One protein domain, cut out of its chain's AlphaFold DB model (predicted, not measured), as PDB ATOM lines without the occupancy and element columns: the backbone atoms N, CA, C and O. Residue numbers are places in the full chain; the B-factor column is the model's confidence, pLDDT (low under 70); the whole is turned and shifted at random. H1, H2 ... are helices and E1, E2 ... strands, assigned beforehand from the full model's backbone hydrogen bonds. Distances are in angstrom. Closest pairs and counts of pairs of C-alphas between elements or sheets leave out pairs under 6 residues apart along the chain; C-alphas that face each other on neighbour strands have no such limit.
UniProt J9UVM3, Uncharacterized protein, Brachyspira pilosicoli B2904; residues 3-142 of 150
ATOM      1  N   GLU A   3     137.058 120.635 126.002       95.81
ATOM      2  CA  GLU A   3     137.776 121.079 124.811       95.81
ATOM      3  C   GLU A   3     139.273 121.062 125.070       95.81
ATOM      4  O   GLU A   3     139.725 121.434 126.155       95.81
ATOM      5  N   LEU A   4     140.036 120.628 124.072       92.19
ATOM      6  CA  LEU A   4     141.487 120.623 124.118       92.19
ATOM      7  C   LEU A   4     142.006 122.054 124.263       92.19
ATOM      8  O   LEU A   4     141.730 122.925 123.442       92.19
ATOM      9  N   ILE A   5     142.772 122.296 125.319       88.06
ATOM     10  CA  ILE A   5     143.466 123.571 125.536       88.06
ATOM     11  C   ILE A   5     144.983 123.408 125.446       88.06
ATOM     12  O   ILE A   5     145.708 124.403 125.415       88.06
ATOM     13  N   TYR A   6     145.469 122.163 125.422       79.50
ATOM     14  CA  TYR A   6     146.890 121.864 125.369       79.50
ATOM     15  C   TYR A   6     147.185 120.485 124.768       79.50
ATOM     16  O   TYR A   6     146.780 119.474 125.340       79.50
ATOM     17  N   GLU A   7     147.944 120.446 123.671       73.31
ATOM     18  CA  GLU A   7     148.406 119.213 123.021       73.31
ATOM     19  C   GLU A   7     149.759 118.710 123.565       73.31
ATOM     20  O   GLU A   7     150.614 119.506 123.970       73.31
ATOM     21  N   PRO A   8     150.023 117.390 123.515       63.03
ATOM     22  CA  PRO A   8     151.266 116.809 124.010       63.03
ATOM     23  C   PRO A   8     152.436 116.989 123.027       63.03
ATOM     24  O   PRO A   8     153.592 116.865 123.430       63.03
ATOM     25  N   SER A   9     152.152 117.354 121.769       54.91
ATOM     26  CA  SER A   9     153.049 117.401 120.598       54.91
ATOM     27  C   SER A   9     154.217 118.400 120.663       54.91
ATOM     28  O   SER A   9     154.961 118.556 119.699       54.91
ATOM     29  N   CYS A  10     154.469 119.020 121.810       48.28
ATOM     30  CA  CYS A  10     155.699 119.760 122.073       48.28
ATOM     31  C   CYS A  10     156.447 119.105 123.235       48.28
ATOM     32  O   CYS A  10     156.427 119.607 124.361       48.28
ATOM     33  N   LEU A  11     157.103 117.965 122.980       50.84
ATOM     34  CA  LEU A  11     158.228 117.551 123.822       50.84
ATOM     35  C   LEU A  11     159.188 118.746 123.863       50.84
ATOM     36  O   LEU A  11     159.660 119.163 122.805       50.84
ATOM     37  N   PRO A  12     159.401 119.365 125.035       53.03
ATOM     38  CA  PRO A  12     160.266 120.523 125.119       53.03
ATOM     39  C   PRO A  12     161.659 120.089 124.675       53.03
ATOM     40  O   PRO A  12     162.246 119.179 125.260       53.03
ATOM     41  N   LEU A  13     162.164 120.708 123.607       58.94
ATOM     42  CA  LEU A  13     163.474 120.378 123.044       58.94
ATOM     43  C   LEU A  13     164.594 120.809 124.001       58.94
ATOM     44  O   LEU A  13     165.732 120.359 123.881       58.94
ATOM     45  N   THR A  14     164.259 121.667 124.970       68.94
ATOM     46  CA  THR A  14     165.171 122.197 125.978       68.94
ATOM     47  C   THR A  14     164.615 122.079 127.400       68.94
ATOM     48  O   THR A  14     163.407 122.121 127.643       68.94
ATOM     49  N   LEU A  15     165.521 121.999 128.378       67.19
ATOM     50  CA  LEU A  15     165.179 121.976 129.804       67.19
ATOM     51  C   LEU A  15     164.430 123.249 130.246       67.19
ATOM     52  O   LEU A  15     163.527 123.191 131.076       67.19
ATOM     53  N   GLU A  16     164.769 124.406 129.673       74.81
ATOM     54  CA  GLU A  16     164.101 125.677 129.971       74.81
ATOM     55  C   GLU A  16     162.642 125.683 129.493       74.81
ATOM     56  O   GLU A  16     161.745 126.085 130.239       74.81
ATOM     57  N   GLU A  17     162.381 125.200 128.276       68.56
ATOM     58  CA  GLU A  17     161.016 125.022 127.773       68.56
ATOM     59  C   GLU A  17     160.242 124.021 128.626       68.56
ATOM     60  O   GLU A  17     159.069 124.256 128.918       68.56
ATOM     61  N   ALA A  18     160.904 122.961 129.103       59.91
ATOM     62  CA  ALA A  18     160.303 121.993 130.010       59.91
ATOM     63  C   ALA A  18     159.850 122.651 131.321       59.91
ATOM     64  O   ALA A  18     158.701 122.474 131.725       59.91
ATOM     65  N   TYR A  19     160.691 123.483 131.942       59.59
ATOM     66  CA  TYR A  19     160.333 124.206 133.167       59.59
ATOM     67  C   TYR A  19     159.272 125.293 132.945       59.59
ATOM     68  O   TYR A  19     158.383 125.465 133.783       59.59
ATOM     69  N   LYS A  20     159.308 126.032 131.829       68.31
ATOM     70  CA  LYS A  20     158.246 126.998 131.481       68.31
ATOM     71  C   LYS A  20     156.909 126.289 131.266       68.31
ATOM     72  O   LYS A  20     155.891 126.752 131.780       68.31
ATOM     73  N   LYS A  21     156.929 125.146 130.577       64.12
ATOM     74  CA  LYS A  21     155.770 124.275 130.343       64.12
ATOM     75  C   LYS A  21     155.227 123.715 131.656       64.12
ATOM     76  O   LYS A  21     154.045 123.887 131.935       64.12
ATOM     77  N   GLN A  22     156.085 123.167 132.516       64.88
ATOM     78  CA  GLN A  22     155.708 122.714 133.856       64.88
ATOM     79  C   GLN A  22     155.061 123.846 134.666       64.88
ATOM     80  O   GLN A  22     153.995 123.655 135.240       64.88
ATOM     81  N   ASN A  23     155.644 125.048 134.669       65.00
ATOM     82  CA  ASN A  23     155.089 126.201 135.381       65.00
ATOM     83  C   ASN A  23     153.758 126.697 134.798       65.00
ATOM     84  O   ASN A  23     152.900 127.148 135.552       65.00
ATOM     85  N   TYR A  24     153.562 126.628 133.480       68.00
ATOM     86  CA  TYR A  24     152.283 126.941 132.844       68.00
ATOM     87  C   TYR A  24     151.199 125.944 133.271       68.00
ATOM     88  O   TYR A  24     150.149 126.366 133.756       68.00
ATOM     89  N   LEU A  25     151.479 124.639 133.189       64.00
ATOM     90  CA  LEU A  25     150.570 123.582 133.645       64.00
ATOM     91  C   LEU A  25     150.270 123.734 135.144       64.00
ATOM     92  O   LEU A  25     149.111 123.760 135.549       64.00
ATOM     93  N   LEU A  26     151.300 123.957 135.968       62.72
ATOM     94  CA  LEU A  26     151.156 124.204 137.402       62.72
ATOM     95  C   LEU A  26     150.384 125.487 137.713       62.72
ATOM     96  O   LEU A  26     149.747 125.527 138.749       62.72
ATOM     97  N   LYS A  27     150.395 126.532 136.879       61.75
ATOM     98  CA  LYS A  27     149.536 127.713 137.090       61.75
ATOM     99  C   LYS A  27     148.058 127.391 136.870       61.75
ATOM    100  O   LYS A  27     147.226 127.881 137.627       61.75
ATOM    101  N   HIS A  28     147.750 126.550 135.885       58.53
ATOM    102  CA  HIS A  28     146.384 126.093 135.620       58.53
ATOM    103  C   HIS A  28     145.902 125.114 136.703       58.53
ATOM    104  O   HIS A  28     144.751 125.182 137.120       58.53
ATOM    105  N   ILE A  29     146.806 124.275 137.226       52.59
ATOM    106  CA  ILE A  29     146.513 123.277 138.270       52.59
ATOM    107  C   ILE A  29     146.538 123.888 139.693       52.59
ATOM    108  O   ILE A  29     145.641 123.612 140.482       52.59
ATOM    109  N   ARG A  30     147.496 124.771 140.048       43.59
ATOM    110  CA  ARG A  30     147.605 125.428 141.383       43.59
ATOM    111  C   ARG A  30     146.420 126.332 141.707       43.59
ATOM    112  O   ARG A  30     146.195 126.612 142.881       43.59
ATOM    113  N   PHE A  31     145.664 126.787 140.709       40.47
ATOM    114  CA  PHE A  31     144.437 127.548 140.953       40.47
ATOM    115  C   PHE A  31     143.303 126.682 141.534       40.47
ATOM    116  O   PHE A  31     142.273 127.212 141.945       40.47
ATOM    117  N   LEU A  32     143.482 125.359 141.596       44.31
ATOM    118  CA  LEU A  32     142.458 124.391 141.968       44.31
ATOM    119  C   LEU A  32     142.888 123.631 143.228       44.31
ATOM    120  O   LEU A  32     143.127 122.431 143.215       44.31
ATOM    121  N   HIS A  33     142.935 124.338 144.362       38.81
ATOM    122  CA  HIS A  33     143.044 123.750 145.709       38.81
ATOM    123  C   HIS A  33     141.779 122.971 146.145       38.81
ATOM    124  O   HIS A  33     141.528 122.792 147.335       38.81
ATOM    125  N   THR A  34     140.971 122.500 145.193       37.56
ATOM    126  CA  THR A  34     139.758 121.714 145.418       37.56
ATOM    127  C   THR A  34     139.498 120.810 144.213       37.56
ATOM    128  O   THR A  34     139.361 121.312 143.097       37.56
ATOM    129  N   ALA A  35     139.349 119.515 144.509       50.44
ATOM    130  CA  ALA A  35     138.920 118.407 143.654       50.44
ATOM    131  C   ALA A  35     139.929 117.873 142.611       50.44
ATOM    132  O   ALA A  35     140.601 118.612 141.895       50.44
ATOM    133  N   PHE A  36     140.034 116.540 142.585       57.38
ATOM    134  CA  PHE A  36     140.892 115.704 141.741       57.38
ATOM    135  C   PHE A  36     141.098 116.270 140.329       57.38
ATOM    136  O   PHE A  36     140.131 116.563 139.631       57.38
ATOM    137  N   GLU A  37     142.361 116.438 139.926       63.69
ATOM    138  CA  GLU A  37     142.791 116.949 138.608       63.69
ATOM    139  C   GLU A  37     142.234 118.319 138.185       63.69
ATOM    140  O   GLU A  37     142.497 118.765 137.073       63.69
ATOM    141  N   GLY A  38     141.530 119.028 139.073       75.38
ATOM    142  CA  GLY A  38     140.835 120.261 138.733       75.38
ATOM    143  C   GLY A  38     139.404 120.065 138.223       75.38
ATOM    144  O   GLY A  38     138.822 121.013 137.691       75.38
ATOM    145  N   ILE A  39     138.822 118.874 138.387       86.06
ATOM    146  CA  ILE A  39     137.424 118.579 138.056       86.06
ATOM    147  C   ILE A  39     136.504 119.098 139.158       86.06
ATOM    148  O   ILE A  39     136.579 118.659 140.299       86.06
ATOM    149  N   LYS A  40     135.568 119.981 138.820       88.19
ATOM    150  CA  LYS A  40     134.592 120.541 139.760       88.19
ATOM    151  C   LYS A  40     133.246 119.854 139.561       88.19
ATOM    152  O   LYS A  40     132.621 120.044 138.522       88.19
ATOM    153  N   ILE A  41     132.780 119.102 140.553       89.62
ATOM    154  CA  ILE A  41     131.450 118.477 140.527       89.62
ATOM    155  C   ILE A  41     130.471 119.316 141.351       89.62
ATOM    156  O   ILE A  41     130.746 119.625 142.510       89.62
ATOM    157  N   ASP A  42     129.332 119.685 140.766       90.44
ATOM    158  CA  ASP A  42     128.194 120.207 141.525       90.44
ATOM    159  C   ASP A  42     127.256 119.066 141.906       90.44
ATOM    160  O   ASP A  42     126.719 118.374 141.041       90.44
ATOM    161  N   PHE A  43     127.043 118.908 143.207       88.75
ATOM    162  CA  PHE A  43     126.088 117.967 143.784       88.75
ATOM    163  C   PHE A  43     125.209 118.634 144.853       88.75
ATOM    164  O   PHE A  43     124.632 117.963 145.705       88.75
ATOM    165  N   SER A  44     125.097 119.968 144.819       88.00
ATOM    166  CA  SER A  44     124.335 120.751 145.804       88.00
ATOM    167  C   SER A  44     122.858 120.346 145.882       88.00
ATOM    168  O   SER A  44     122.235 120.472 146.934       88.00
ATOM    169  N   ASN A  45     122.309 119.817 144.785       90.25
ATOM    170  CA  ASN A  45     120.993 119.197 144.736       90.25
ATOM    171  C   ASN A  45     121.121 117.679 144.559       90.25
ATOM    172  O   ASN A  45     121.171 117.176 143.437       90.25
ATOM    173  N   ASN A  46     121.092 116.948 145.671       88.88
ATOM    174  CA  ASN A  46     121.169 115.486 145.691       88.88
ATOM    175  C   ASN A  46     119.925 114.773 145.123       88.88
ATOM    176  O   ASN A  46     119.925 113.555 145.002       88.88
ATOM    177  N   SER A  47     118.862 115.488 144.751       89.69
ATOM    178  CA  SER A  47     117.707 114.891 144.065       89.69
ATOM    179  C   SER A  47     117.917 114.778 142.550       89.69
ATOM    180  O   SER A  47     117.064 114.241 141.843       89.69
ATOM    181  N   LYS A  48     119.031 115.304 142.024       89.56
ATOM    182  CA  LYS A  48     119.376 115.281 140.599       89.56
ATOM    183  C   LYS A  48     120.786 114.747 140.391       89.56
ATOM    184  O   LYS A  48     121.628 114.845 141.278       89.56
ATOM    185  N   MET A  49     121.021 114.207 139.196       90.56
ATOM    186  CA  MET A  49     122.349 113.769 138.785       90.56
ATOM    187  C   MET A  49     123.326 114.954 138.894       90.56
ATOM    188  O   MET A  49     123.011 116.030 138.367       90.56
ATOM    189  N   PRO A  50     124.477 114.783 139.569       92.38
ATOM    190  CA  PRO A  50     125.537 115.777 139.586       92.38
ATOM    191  C   PRO A  50     125.983 116.184 138.180       92.38
ATOM    192  O   PRO A  50     125.819 115.440 137.215       92.38
ATOM    193  N   PHE A  51     126.594 117.356 138.057       94.00
ATOM    194  CA  PHE A  51     127.163 117.812 136.788       94.00
ATOM    195  C   PHE A  51     128.575 118.359 136.980       94.00
ATOM    196  O   PHE A  51     128.972 118.742 138.082       94.00
ATOM    197  N   ILE A  52     129.349 118.385 135.897       94.56
ATOM    198  CA  ILE A  52     130.710 118.932 135.910       94.56
ATOM    199  C   ILE A  52     130.616 120.429 135.620       94.56
ATOM    200  O   ILE A  52     130.055 120.818 134.598       94.56
ATOM    201  N   LYS A  53     131.168 121.282 136.484       93.81
ATOM    202  CA  LYS A  53     131.128 122.736 136.287       93.81
ATOM    203  C   LYS A  53     132.089 123.202 135.205       93.81
ATOM    204  O   LYS A  53     133.194 122.668 135.058       93.81
ATOM    205  N   LYS A  54     131.720 124.307 134.563       93.62
ATOM    206  CA  LYS A  54     132.608 125.148 133.767       93.62
ATOM    207  C   LYS A  54     133.925 125.445 134.497       93.62
ATOM    208  O   LYS A  54     133.971 125.690 135.706       93.62
ATOM    209  N   GLY A  55     135.009 125.463 133.729       87.69
ATOM    210  CA  GLY A  55     136.371 125.666 134.207       87.69
ATOM    211  C   GLY A  55     136.924 124.459 134.963       87.69
ATOM    212  O   GLY A  55     137.838 124.628 135.772       87.69
ATOM    213  N   SER A  56     136.328 123.276 134.780       90.38
ATOM    214  CA  SER A  56     136.942 122.006 135.170       90.38
ATOM    215  C   SER A  56     138.054 121.664 134.193       90.38
ATOM    216  O   SER A  56     137.850 121.773 132.986       90.38
ATOM    217  N   ILE A  57     139.201 121.231 134.707       88.44
ATOM    218  CA  ILE A  57     140.356 120.833 133.900       88.44
ATOM    219  C   ILE A  57     140.552 119.326 134.046       88.44
ATOM    220  O   ILE A  57     140.398 118.785 135.134       88.44
ATOM    221  N   CYS A  58     140.857 118.649 132.943       87.94
ATOM    222  CA  CYS A  58     141.193 117.232 132.917       87.94
ATOM    223  C   CYS A  58     142.532 117.034 132.214       87.94
ATOM    224  O   CYS A  58     142.734 117.542 131.108       87.94
ATOM    225  N   MET A  59     143.426 116.262 132.830       86.19
ATOM    226  CA  MET A  59     144.607 115.749 132.145       86.19
ATOM    227  C   MET A  59     144.266 114.410 131.495       86.19
ATOM    228  O   MET A  59     143.755 113.517 132.164       86.19
ATOM    229  N   PHE A  60     144.564 114.243 130.212       87.94
ATOM    230  CA  PHE A  60     144.287 113.003 129.488       87.94
ATOM    231  C   PHE A  60     145.396 112.749 128.473       87.94
ATOM    232  O   PHE A  60     145.625 113.586 127.602       87.94
ATOM    233  N   CYS A  61     146.104 111.619 128.591       84.88
ATOM    234  CA  CYS A  61     147.224 111.257 127.707       84.88
ATOM    235  C   CYS A  61     148.189 112.436 127.452       84.88
ATOM    236  O   CYS A  61     148.433 112.818 126.308       84.88
ATOM    237  N   TYR A  62     148.675 113.061 128.532       78.06
ATOM    238  CA  TYR A  62     149.572 114.235 128.520       78.06
ATOM    239  C   TYR A  62     149.016 115.529 127.905       78.06
ATOM    240  O   TYR A  62     149.734 116.526 127.809       78.06
ATOM    241  N   SER A  63     147.744 115.538 127.524       84.19
ATOM    242  CA  SER A  63     147.019 116.713 127.044       84.19
ATOM    243  C   SER A  63     146.202 117.324 128.179       84.19
ATOM    244  O   SER A  63     145.859 116.630 129.142       84.19
ATOM    245  N   LEU A  64     145.863 118.610 128.069       86.94
ATOM    246  CA  LEU A  64     144.893 119.243 128.964       86.94
ATOM    247  C   LEU A  64     143.627 119.609 128.211       86.94
ATOM    248  O   LEU A  64     143.669 120.206 127.133       86.94
ATOM    249  N   TYR A  65     142.507 119.331 128.861       91.88
ATOM    250  CA  TYR A  65     141.183 119.680 128.392       91.88
ATOM    251  C   TYR A  65     140.461 120.527 129.437       91.88
ATOM    252  O   TYR A  65     140.618 120.305 130.636       91.88
ATOM    253  N   GLU A  66     139.643 121.478 128.994       92.38
ATOM    254  CA  GLU A  66     138.828 122.330 129.860       92.38
ATOM    255  C   GLU A  66     137.346 122.239 129.488       92.38
ATOM    256  O   GLU A  66     136.975 122.304 128.317       92.38
ATOM    257  N   ALA A  67     136.478 122.136 130.490       94.94
ATOM    258  CA  ALA A  67     135.044 122.312 130.315       94.94
ATOM    259  C   ALA A  67     134.727 123.809 130.153       94.94
ATOM    260  O   ALA A  67     134.737 124.557 131.132       94.94
ATOM    261  N   LYS A  68     134.447 124.278 128.932       93.81
ATOM    262  CA  LYS A  68     134.103 125.695 128.674       93.81
ATOM    263  C   LYS A  68     132.698 126.083 129.145       93.81
ATOM    264  O   LYS A  68     132.418 127.271 129.345       93.81
ATOM    265  N   GLU A  69     131.859 125.083 129.389       96.62
ATOM    266  CA  GLU A  69     130.488 125.170 129.888       96.62
ATOM    267  C   GLU A  69     130.225 124.039 130.892       96.62
ATOM    268  O   GLU A  69     131.026 123.107 131.010       96.62
ATOM    269  N   ASP A  70     129.109 124.121 131.617       96.38
ATOM    270  CA  ASP A  70     128.673 123.040 132.500       96.38
ATOM    271  C   ASP A  70     128.339 121.786 131.674       96.38
ATOM    272  O   ASP A  70     127.626 121.845 130.671       96.38
ATOM    273  N   ILE A  71     128.852 120.630 132.090       96.69
ATOM    274  CA  ILE A  71     128.613 119.346 131.429       96.69
ATOM    275  C   ILE A  71     127.555 118.591 132.219       96.69
ATOM    276  O   ILE A  71     127.840 118.015 133.272       96.69
ATOM    277  N   ILE A  72     126.337 118.584 131.681       94.88
ATOM    278  CA  ILE A  72     125.230 117.793 132.215       94.88
ATOM    279  C   ILE A  72     125.504 116.311 131.961       94.88
ATOM    280  O   ILE A  72     125.774 115.901 130.831       94.88
ATOM    281  N   LEU A  73     125.439 115.517 133.025       93.06
ATOM    282  CA  LEU A  73     125.627 114.074 132.974       93.06
ATOM    283  C   LEU A  73     124.264 113.394 132.809       93.06
ATOM    284  O   LEU A  73     123.356 113.609 133.612       93.06
ATOM    285  N   ASN A  74     124.127 112.567 131.776       87.94
ATOM    286  CA  ASN A  74     122.891 111.838 131.495       87.94
ATOM    287  C   ASN A  74     123.026 110.377 131.942       87.94
ATOM    288  O   ASN A  74     123.829 109.632 131.383       87.94
ATOM    289  N   ASP A  75     122.229 109.964 132.931       84.38
ATOM    290  CA  ASP A  75     122.067 108.553 133.304       84.38
ATOM    291  C   ASP A  75     120.950 107.916 132.482       84.38
ATOM    292  O   ASP A  75     119.763 108.090 132.760       84.38
ATOM    293  N   ASN A  76     121.344 107.156 131.464       77.25
ATOM    294  CA  ASN A  76     120.403 106.502 130.563       77.25
ATOM    295  C   ASN A  76     119.759 105.246 131.161       77.25
ATOM    296  O   ASN A  76     118.759 104.778 130.624       77.25
ATOM    297  N   THR A  77     120.305 104.672 132.241       78.00
ATOM    298  CA  THR A  77     119.734 103.446 132.822       78.00
ATOM    299  C   THR A  77     118.743 103.742 133.929       78.00
ATOM    300  O   THR A  77     117.911 102.892 134.234       78.00
ATOM    301  N   ASN A  78     118.818 104.936 134.528       72.50
ATOM    302  CA  ASN A  78     117.983 105.388 135.640       72.50
ATOM    303  C   ASN A  78     117.931 104.421 136.840       72.50
ATOM    304  O   ASN A  78     117.137 104.639 137.756       72.50
ATOM    305  N   SER A  79     118.792 103.405 136.871       84.81
ATOM    306  CA  SER A  79     118.805 102.339 137.867       84.81
ATOM    307  C   SER A  79     119.443 102.803 139.169       84.81
ATOM    308  O   SER A  79     120.417 103.560 139.141       84.81
ATOM    309  N   GLU A  80     118.924 102.316 140.294       89.69
ATOM    310  CA  GLU A  80     119.563 102.468 141.603       89.69
ATOM    311  C   GLU A  80     120.826 101.609 141.650       89.69
ATOM    312  O   GLU A  80     120.777 100.390 141.803       89.69
ATOM    313  N   SER A  81     121.961 102.241 141.383       90.56
ATOM    314  CA  SER A  81     123.264 101.595 141.345       90.56
ATOM    315  C   SER A  81     124.362 102.644 141.439       90.56
ATOM    316  O   SER A  81     124.114 103.847 141.290       90.56
ATOM    317  N   ASN A  82     125.591 102.169 141.601       93.25
ATOM    318  CA  ASN A  82     126.773 102.994 141.408       93.25
ATOM    319  C   ASN A  82     126.874 103.417 139.941       93.25
ATOM    320  O   ASN A  82     126.565 102.640 139.029       93.25
ATOM    321  N   LYS A  83     127.298 104.661 139.745       93.56
ATOM    322  CA  LYS A  83     127.587 105.293 138.464       93.56
ATOM    323  C   LYS A  83     128.998 105.860 138.503       93.56
ATOM    324  O   LYS A  83     129.457 106.354 139.532       93.56
ATOM    325  N   TYR A  84     129.645 105.850 137.352       94.06
ATOM    326  CA  TYR A  84     130.994 106.359 137.156       94.06
ATOM    327  C   TYR A  84     131.017 107.290 135.949       94.06
ATOM    328  O   TYR A  84     130.174 107.174 135.056       94.06
ATOM    329  N   ILE A  85     131.986 108.203 135.906       94.56
ATOM    330  CA  ILE A  85     132.165 109.121 134.778       94.56
ATOM    331  C   ILE A  85     133.372 108.662 133.966       94.56
ATOM    332  O   ILE A  85     134.508 108.758 134.432       94.56
ATOM    333  N   LEU A  86     133.113 108.198 132.746       95.19
ATOM    334  CA  LEU A  86     134.120 107.821 131.764       95.19
ATOM    335  C   LEU A  86     134.299 108.950 130.747       95.19
ATOM    336  O   LEU A  86     133.347 109.371 130.094       95.19
ATOM    337  N   LEU A  87     135.530 109.423 130.600       95.31
ATOM    338  CA  LEU A  87     135.938 110.395 129.598       95.31
ATOM    339  C   LEU A  87     136.497 109.665 128.375       95.31
ATOM    340  O   LEU A  87     137.418 108.856 128.517       95.31
ATOM    341  N   LYS A  88     135.964 109.957 127.186       94.75
ATOM    342  CA  LYS A  88     136.431 109.394 125.907       94.75
ATOM    343  C   LYS A  88     136.807 110.487 124.922       94.75
ATOM    344  O   LYS A  88     136.133 111.513 124.844       94.75
ATOM    345  N   LEU A  89     137.855 110.237 124.140       93.75
ATOM    346  CA  LEU A  89     138.220 111.102 123.022       93.75
ATOM    347  C   LEU A  89     137.156 111.024 121.927       93.75
ATOM    348  O   LEU A  89     136.772 109.941 121.491       93.75
ATOM    349  N   ILE A  90     136.735 112.189 121.453       93.19
ATOM    350  CA  ILE A  90     135.897 112.345 120.263       93.19
ATOM    351  C   ILE A  90     136.521 113.410 119.354       93.19
ATOM    352  O   ILE A  90     137.520 114.039 119.716       93.19
ATOM    353  N   ASN A  91     135.945 113.623 118.167       92.44
ATOM    354  CA  ASN A  91     136.364 114.678 117.235       92.44
ATOM    355  C   ASN A  91     137.879 114.667 116.959       92.44
ATOM    356  O   ASN A  91     138.551 115.690 117.073       92.44
ATOM    357  N   ASN A  92     138.430 113.489 116.646       88.56
ATOM    358  CA  ASN A  92     139.865 113.287 116.404       88.56
ATOM    359  C   ASN A  92     140.764 113.797 117.548       88.56
ATOM    360  O   ASN A  92     141.852 114.313 117.313       88.56
ATOM    361  N   GLY A  93     140.291 113.669 118.790       88.50
ATOM    362  CA  GLY A  93     141.036 114.027 119.994       88.50
ATOM    363  C   GLY A  93     140.927 115.493 120.413       88.50
ATOM    364  O   GLY A  93     141.512 115.874 121.424       88.50
ATOM    365  N   GLN A  94     140.143 116.307 119.701       93.56
ATOM    366  CA  GLN A  94     139.920 117.713 120.057       93.56
ATOM    367  C   GLN A  94     138.990 117.888 121.266       93.56
ATOM    368  O   GLN A  94     138.961 118.951 121.888       93.56
ATOM    369  N   ASN A  95     138.249 116.843 121.645       96.06
ATOM    370  CA  ASN A  95     137.319 116.897 122.766       96.06
ATOM    371  C   ASN A  95     137.353 115.624 123.611       96.06
ATOM    372  O   ASN A  95     137.593 114.529 123.100       96.06
ATOM    373  N   LEU A  96     137.009 115.786 124.893       95.44
ATOM    374  CA  LEU A  96     136.620 114.680 125.765       95.44
ATOM    375  C   LEU A  96     135.123 114.739 126.046       95.44
ATOM    376  O   LEU A  96     134.600 115.732 126.568       95.44
ATOM    377  N   GLU A  97     134.434 113.652 125.736       95.94
ATOM    378  CA  GLU A  97     133.045 113.448 126.116       95.94
ATOM    379  C   GLU A  97     132.970 112.743 127.467       95.94
ATOM    380  O   GLU A  97     133.642 111.737 127.678       95.94
ATOM    381  N   ALA A  98     132.138 113.267 128.371       95.75
ATOM    382  CA  ALA A  98     131.838 112.621 129.639       95.75
ATOM    383  C   ALA A  98     130.606 111.728 129.491       95.75
ATOM    384  O   ALA A  98     129.534 112.201 129.113       95.75
ATOM    385  N   GLN A  99     130.759 110.450 129.817       94.69
ATOM    386  CA  GLN A  99     129.714 109.437 129.747       94.69
ATOM    387  C   GLN A  99     129.480 108.840 131.133       94.69
ATOM    388  O   GLN A  99     130.428 108.486 131.834       94.69
ATOM    389  N   VAL A 100     128.211 108.709 131.522       94.44
ATOM    390  CA  VAL A 100     127.835 107.989 132.741       94.44
ATOM    391  C   VAL A 100     127.784 106.498 132.426       94.44
ATOM    392  O   VAL A 100     127.058 106.076 131.526       94.44
ATOM    393  N   VAL A 101     128.545 105.699 133.171       93.00
ATOM    394  CA  VAL A 101     128.611 104.239 133.019       93.00
ATOM    395  C   VAL A 101     128.321 103.539 134.345       93.00
ATOM    396  O   VAL A 101     128.524 104.110 135.413       93.00
ATOM    397  N   ASN A 102     127.841 102.295 134.284       91.62
ATOM    398  CA  ASN A 102     127.469 101.504 135.469       91.62
ATOM    399  C   ASN A 102     128.547 100.502 135.903       91.62
ATOM    400  O   ASN A 102     128.375  99.818 136.907       91.62
ATOM    401  N   SER A 103     129.633 100.386 135.140       89.00
ATOM    402  CA  SER A 103     130.757  99.504 135.436       89.00
ATOM    403  C   SER A 103     132.045 100.307 135.562       89.00
ATOM    404  O   SER A 103     132.302 101.247 134.800       89.00
ATOM    405  N   LEU A 104     132.856  99.908 136.536       89.38
ATOM    406  CA  LEU A 104     134.205 100.408 136.717       89.38
ATOM    407  C   LEU A 104     135.176  99.363 136.185       89.38
ATOM    408  O   LEU A 104     135.337  98.310 136.792       89.38
ATOM    409  N   ASP A 105     135.788  99.663 135.048       87.50
ATOM    410  CA  ASP A 105     136.701  98.751 134.364       87.50
ATOM    411  C   ASP A 105     137.983  99.522 134.041       87.50
ATOM    412  O   ASP A 105     138.209  99.998 132.930       87.50
ATOM    413  N   CYS A 106     138.767  99.807 135.078       86.12
ATOM    414  CA  CYS A 106     139.956 100.640 134.963       86.12
ATOM    415  C   CYS A 106     141.047 100.214 135.932       86.12
ATOM    416  O   CYS A 106     140.774  99.647 136.989       86.12
ATOM    417  N   TYR A 107     142.275 100.608 135.609       83.25
ATOM    418  CA  TYR A 107     143.434 100.462 136.483       83.25
ATOM    419  C   TYR A 107     144.123 101.812 136.641       83.25
ATOM    420  O   TYR A 107     144.080 102.652 135.734       83.25
ATOM    421  N   TYR A 108     144.762 102.031 137.791       83.75
ATOM    422  CA  TYR A 108     145.622 103.196 137.953       83.75
ATOM    423  C   TYR A 108     146.861 103.030 137.064       83.75
ATOM    424  O   TYR A 108     147.612 102.067 137.203       83.75
ATOM    425  N   ASN A 109     147.057 103.956 136.133       83.25
ATOM    426  CA  ASN A 109     148.220 104.013 135.265       83.25
ATOM    427  C   ASN A 109     149.187 105.068 135.817       83.25
ATOM    428  O   ASN A 109     148.884 106.262 135.791       83.25
ATOM    429  N   GLU A 110     150.339 104.623 136.324       77.12
ATOM    430  CA  GLU A 110     151.357 105.503 136.913       77.12
ATOM    431  C   GLU A 110     151.979 106.456 135.884       77.12
ATOM    432  O   GLU A 110     152.229 107.620 136.187       77.12
ATOM    433  N   GLU A 111     152.182 105.986 134.653       75.38
ATOM    434  CA  GLU A 111     152.812 106.746 133.570       75.38
ATOM    435  C   GLU A 111     151.917 107.892 133.066       75.38
ATOM    436  O   GLU A 111     152.397 108.996 132.789       75.38
ATOM    437  N   LEU A 112     150.611 107.642 132.959       76.81
ATOM    438  CA  LEU A 112     149.616 108.614 132.504       76.81
ATOM    439  C   LEU A 112     148.962 109.397 133.651       76.81
ATOM    440  O   LEU A 112     148.189 110.321 133.379       76.81
ATOM    441  N   GLY A 113     149.224 109.004 134.901       75.38
ATOM    442  CA  GLY A 113     148.681 109.608 136.114       75.38
ATOM    443  C   GLY A 113     147.152 109.612 136.147       75.38
ATOM    444  O   GLY A 113     146.524 110.634 135.874       75.38
ATOM    445  N   GLY A 114     146.532 108.477 136.474       82.56
ATOM    446  CA  GLY A 114     145.081 108.393 136.675       82.56
ATOM    447  C   GLY A 114     144.493 107.017 136.380       82.56
ATOM    448  O   GLY A 114     145.218 106.069 136.098       82.56
ATOM    449  N   PHE A 115     143.166 106.906 136.425       88.62
ATOM    450  CA  PHE A 115     142.448 105.653 136.179       88.62
ATOM    451  C   PHE A 115     142.060 105.533 134.709       88.62
ATOM    452  O   PHE A 115     141.178 106.253 134.243       88.62
ATOM    453  N   TYR A 116     142.708 104.632 133.975       90.69
ATOM    454  CA  TYR A 116     142.484 104.469 132.539       90.69
ATOM    455  C   TYR A 116     141.884 103.103 132.206       90.69
ATOM    456  O   TYR A 116     142.188 102.091 132.841       90.69
ATOM    457  N   LEU A 117     141.054 103.099 131.166       91.94
ATOM    458  CA  LEU A 117     140.632 101.927 130.412       91.94
ATOM    459  C   LEU A 117     141.349 101.982 129.066       91.94
ATOM    460  O   LEU A 117     141.123 102.905 128.284       91.94
ATOM    461  N   ILE A 118     142.221 101.014 128.805       89.44
ATOM    462  CA  ILE A 118     142.956 100.903 127.545       89.44
ATOM    463  C   ILE A 118     142.541  99.584 126.908       89.44
ATOM    464  O   ILE A 118     142.820  98.516 127.448       89.44
ATOM    465  N   SER A 119     141.854  99.659 125.773       86.62
ATOM    466  CA  SER A 119     141.407  98.491 125.019       86.62
ATOM    467  C   SER A 119     141.653  98.686 123.523       86.62
ATOM    468  O   SER A 119     142.056  99.759 123.069       86.62
ATOM    469  N   ASN A 120     141.371  97.651 122.732       83.62
ATOM    470  CA  ASN A 120     141.447  97.736 121.270       83.62
ATOM    471  C   ASN A 120     140.452  98.751 120.676       83.62
ATOM    472  O   ASN A 120     140.620  99.174 119.536       83.62
ATOM    473  N   GLU A 121     139.419  99.135 121.430       82.50
ATOM    474  CA  GLU A 121     138.403 100.111 121.015       82.50
ATOM    475  C   GLU A 121     138.823 101.559 121.302       82.50
ATOM    476  O   GLU A 121     138.184 102.496 120.821       82.50
ATOM    477  N   GLY A 122     139.897 101.757 122.071       86.06
ATOM    478  CA  GLY A 122     140.463 103.065 122.364       86.06
ATOM    479  C   GLY A 122     140.908 103.230 123.812       86.06
ATOM    480  O   GLY A 122     141.018 102.278 124.586       86.06
ATOM    481  N   ILE A 123     141.171 104.485 124.169       90.69
ATOM    482  CA  ILE A 123     141.589 104.891 125.510       90.69
ATOM    483  C   ILE A 123     140.466 105.718 126.132       90.69
ATOM    484  O   ILE A 123     139.940 106.641 125.507       90.69
ATOM    485  N   GLY A 124     140.119 105.400 127.374       94.06
ATOM    486  CA  GLY A 124     139.219 106.180 128.210       94.06
ATOM    487  C   GLY A 124     139.823 106.434 129.586       94.06
ATOM    488  O   GLY A 124     140.702 105.699 130.034       94.06
ATOM    489  N   LYS A 125     139.345 107.476 130.262       93.19
ATOM    490  CA  LYS A 125     139.785 107.850 131.608       93.19
ATOM    491  C   LYS A 125     138.592 107.985 132.535       93.19
ATOM    492  O   LYS A 125     137.642 108.689 132.212       93.19
ATOM    493  N   TYR A 126     138.656 107.353 133.693       93.19
ATOM    494  CA  TYR A 126     137.659 107.509 134.737       93.19
ATOM    495  C   TYR A 126     138.004 108.699 135.630       93.19
ATOM    496  O   TYR A 126     139.143 108.852 136.079       93.19
ATOM    497  N   ILE A 127     137.005 109.533 135.916       91.69
ATOM    498  CA  ILE A 127     137.097 110.489 137.024       91.69
ATOM    499  C   ILE A 127     137.012 109.666 138.321       91.69
ATOM    500  O   ILE A 127     136.097 108.845 138.416       91.69
ATOM    501  N   PRO A 128     137.924 109.844 139.300       87.94
ATOM    502  CA  PRO A 128     138.012 109.008 140.504       87.94
ATOM    503  C   PRO A 128     136.897 109.309 141.519       87.94
ATOM    504  O   PRO A 128     137.135 109.780 142.631       87.94
ATOM    505  N   LEU A 129     135.662 109.059 141.097       88.19
ATOM    506  CA  LEU A 129     134.415 109.428 141.746       88.19
ATOM    507  C   LEU A 129     133.404 108.291 141.571       88.19
ATOM    508  O   LEU A 129     133.223 107.784 140.463       88.19
ATOM    509  N   VAL A 130     132.706 107.945 142.646       91.06
ATOM    510  CA  VAL A 130     131.529 107.075 142.624       91.06
ATOM    511  C   VAL A 130     130.305 107.948 142.859       91.06
ATOM    512  O   VAL A 130     130.257 108.697 143.831       91.06
ATOM    513  N   ILE A 131     129.316 107.861 141.974       92.31
ATOM    514  CA  ILE A 131     128.007 108.481 142.174       92.31
ATOM    515  C   ILE A 131     127.015 107.363 142.494       92.31
ATOM    516  O   ILE A 131     126.675 106.566 141.624       92.31
ATOM    517  N   THR A 132     126.531 107.305 143.728       93.00
ATOM    518  CA  THR A 132     125.577 106.279 144.169       93.00
ATOM    519  C   THR A 132     124.161 106.826 144.074       93.00
ATOM    520  O   THR A 132     123.866 107.871 144.653       93.00
ATOM    521  N   LYS A 133     123.274 106.134 143.349       90.38
ATOM    522  CA  LYS A 133     121.843 106.464 143.272       90.38
ATOM    523  C   LYS A 133     121.029 105.484 144.119       90.38
ATOM    524  O   LYS A 133     120.951 104.312 143.767       90.38
ATOM    525  N   ALA A 134     120.397 105.972 145.185       89.12
ATOM    526  CA  ALA A 134     119.504 105.202 146.061       89.12
ATOM    527  C   ALA A 134     118.381 106.115 146.591       89.12
ATOM    528  O   ALA A 134     118.466 106.661 147.690       89.12
ATOM    529  N   GLY A 135     117.383 106.415 145.754       86.75
ATOM    530  CA  GLY A 135     116.405 107.494 145.970       86.75
ATOM    531  C   GLY A 135     116.961 108.928 145.855       86.75
ATOM    532  O   GLY A 135     116.257 109.828 145.402       86.75
ATOM    533  N   TYR A 136     118.229 109.140 146.202       88.81
ATOM    534  CA  TYR A 136     118.996 110.378 146.040       88.81
ATOM    535  C   TYR A 136     120.420 110.053 145.567       88.81
ATOM    536  O   TYR A 136     120.834 108.893 145.565       88.81
ATOM    537  N   TYR A 137     121.150 111.077 145.134       90.69
ATOM    538  CA  TYR A 137     122.528 110.978 144.675       90.69
ATOM    539  C   TYR A 137     123.503 111.280 145.810       90.69
ATOM    540  O   TYR A 137     123.433 112.331 146.451       90.69
ATOM    541  N   GLN A 138     124.432 110.358 146.025       91.12
ATOM    542  CA  GLN A 138     125.588 110.517 146.900       91.12
ATOM    543  C   GLN A 138     126.866 110.465 146.073       91.12
ATOM    544  O   GLN A 138     126.879 109.924 144.967       91.12
ATOM    545  N   ILE A 139     127.927 111.050 146.619       88.38
ATOM    546  CA  ILE A 139     129.241 111.072 145.998       88.38
ATOM    547  C   ILE A 139     130.269 110.548 146.988       88.38
ATOM    548  O   ILE A 139     130.422 111.121 148.065       88.38
ATOM    549  N   ASP A 140     131.021 109.550 146.542       87.38
ATOM    550  CA  ASP A 140     132.235 109.054 147.180       87.38
ATOM    551  C   ASP A 140     133.412 109.133 146.196       87.38
ATOM    552  O   ASP A 140     133.240 109.381 144.999       87.38
ATOM    553  N   TYR A 141     134.631 108.937 146.690       83.06
ATOM    554  CA  TYR A 141     135.852 109.000 145.883       83.06
ATOM    555  C   TYR A 141     136.563 107.656 145.887       83.06
ATOM    556  O   TYR A 141     136.486 106.909 146.861       83.06
ATOM    557  N   PHE A 142     137.286 107.355 144.807       77.94
ATOM    558  CA  PHE A 142     138.076 106.126 144.763       77.94
ATOM    559  C   PHE A 142     139.127 106.147 145.872       77.94
ATOM    560  O   PHE A 142     139.850 107.132 146.048       77.94
TER     561      PHE A 142
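What this domain is: This is residues 3 to 142 of the 150 residues of an uncharacterized protein of Brachyspira pilosicoli B2904 (UniProt J9UVM3). A large, strongly twisted sheet of six strands is partly face to face with a small sheet of three, a loose sandwich, and a helix, H1, reaches away from the small sheet at one end. Two long stretches without named elements, residues 31 to 56 and 67 to 81, run past the two sheets. The printed part has 140 residues with one named helix and nine named strands, in the order E1 H1 E2 E3 E4 E5 E6 E7 E8 E9, of mixed class. The small sheet has the order E1 E3 E2, and both sheets are antiparallel. The whole is compact, with a radius of gyration of the C-alphas of 15.9 A, and elongated, spanning 55 by 35 by 26 A.

Where its parts are: E1, residues 3 to 6, begins at C-alpha 3, (137.776, 121.079, 124.811). H1, residues 15 to 30, is 21.3 A long and begins at C-alpha 15, (165.179, 121.976, 129.804). E2 is residues 57 to 60 and E3 residues 63 to 66. E4, residues 82 to 90, measures 24.9 A, and E5, residues 95 to 101, 18.5 A. E6 is residues 107 to 109, and E7, residues 114 to 119, measures 15.7 A. E8, residues 122 to 134, is 31.7 A and bends by 70 degrees at residue 128. E9, residues 136 to 141, is 16.9 A and ends at (135.852, 109.000, 145.883).

How they stand to each other: In the branched sheet, E8 has E4 on one side and E7 and E9 on the other. E8 pairs with E7 over residues 122 to 126 and with E9 over 129 to 134. N 124 and O 117 are 2.8 A apart, N 132 and O 138 2.9 A, and N 87 of E4 and O 125 of E8 2.8 A, each within hydrogen-bond range. E4 and E5 form a hairpin, with N 86 and O 99 at 2.9 A. E6 and E7 form another, with N 109 and O 114 at 2.8 A. E6 E7 E8 E9 is a meander, each strand the antiparallel neighbour of the one before. In the small sheet, E1 and E3 are antiparallel neighbours, with N 5 and O 64 within hydrogen-bond range at 2.9 A, and E3 and E2 form a hairpin, with N 58 and O 65 within hydrogen-bond range at 2.8 A. E1, H1, E2 is a split strand-helix-strand unit, two strands of one sheet with a helix between them along the chain and E3 between them in the sheet, and its crossover is right-handed. The sheets form a sandwich, two sheets face to face, 11.3 A centre to centre where they face each other; the closest C-alphas of E1 and E5, Glu 3 and Asn 95, are 4.7 A apart. H1 only grazes the small sheet, with residues 25 to 29; in H1 every O i to N i+4 pair is within hydrogen-bond range.

The domain as a whole: The C-alphas farthest apart, Thr 14 and Gly 135, are 54.7 A apart. The printed part has no cut. The links H1 to E2 and E3 to E4 are long. The mean pLDDT of the printed part is 82.2; residues 8 to 15 and 17 to 37 are under 70.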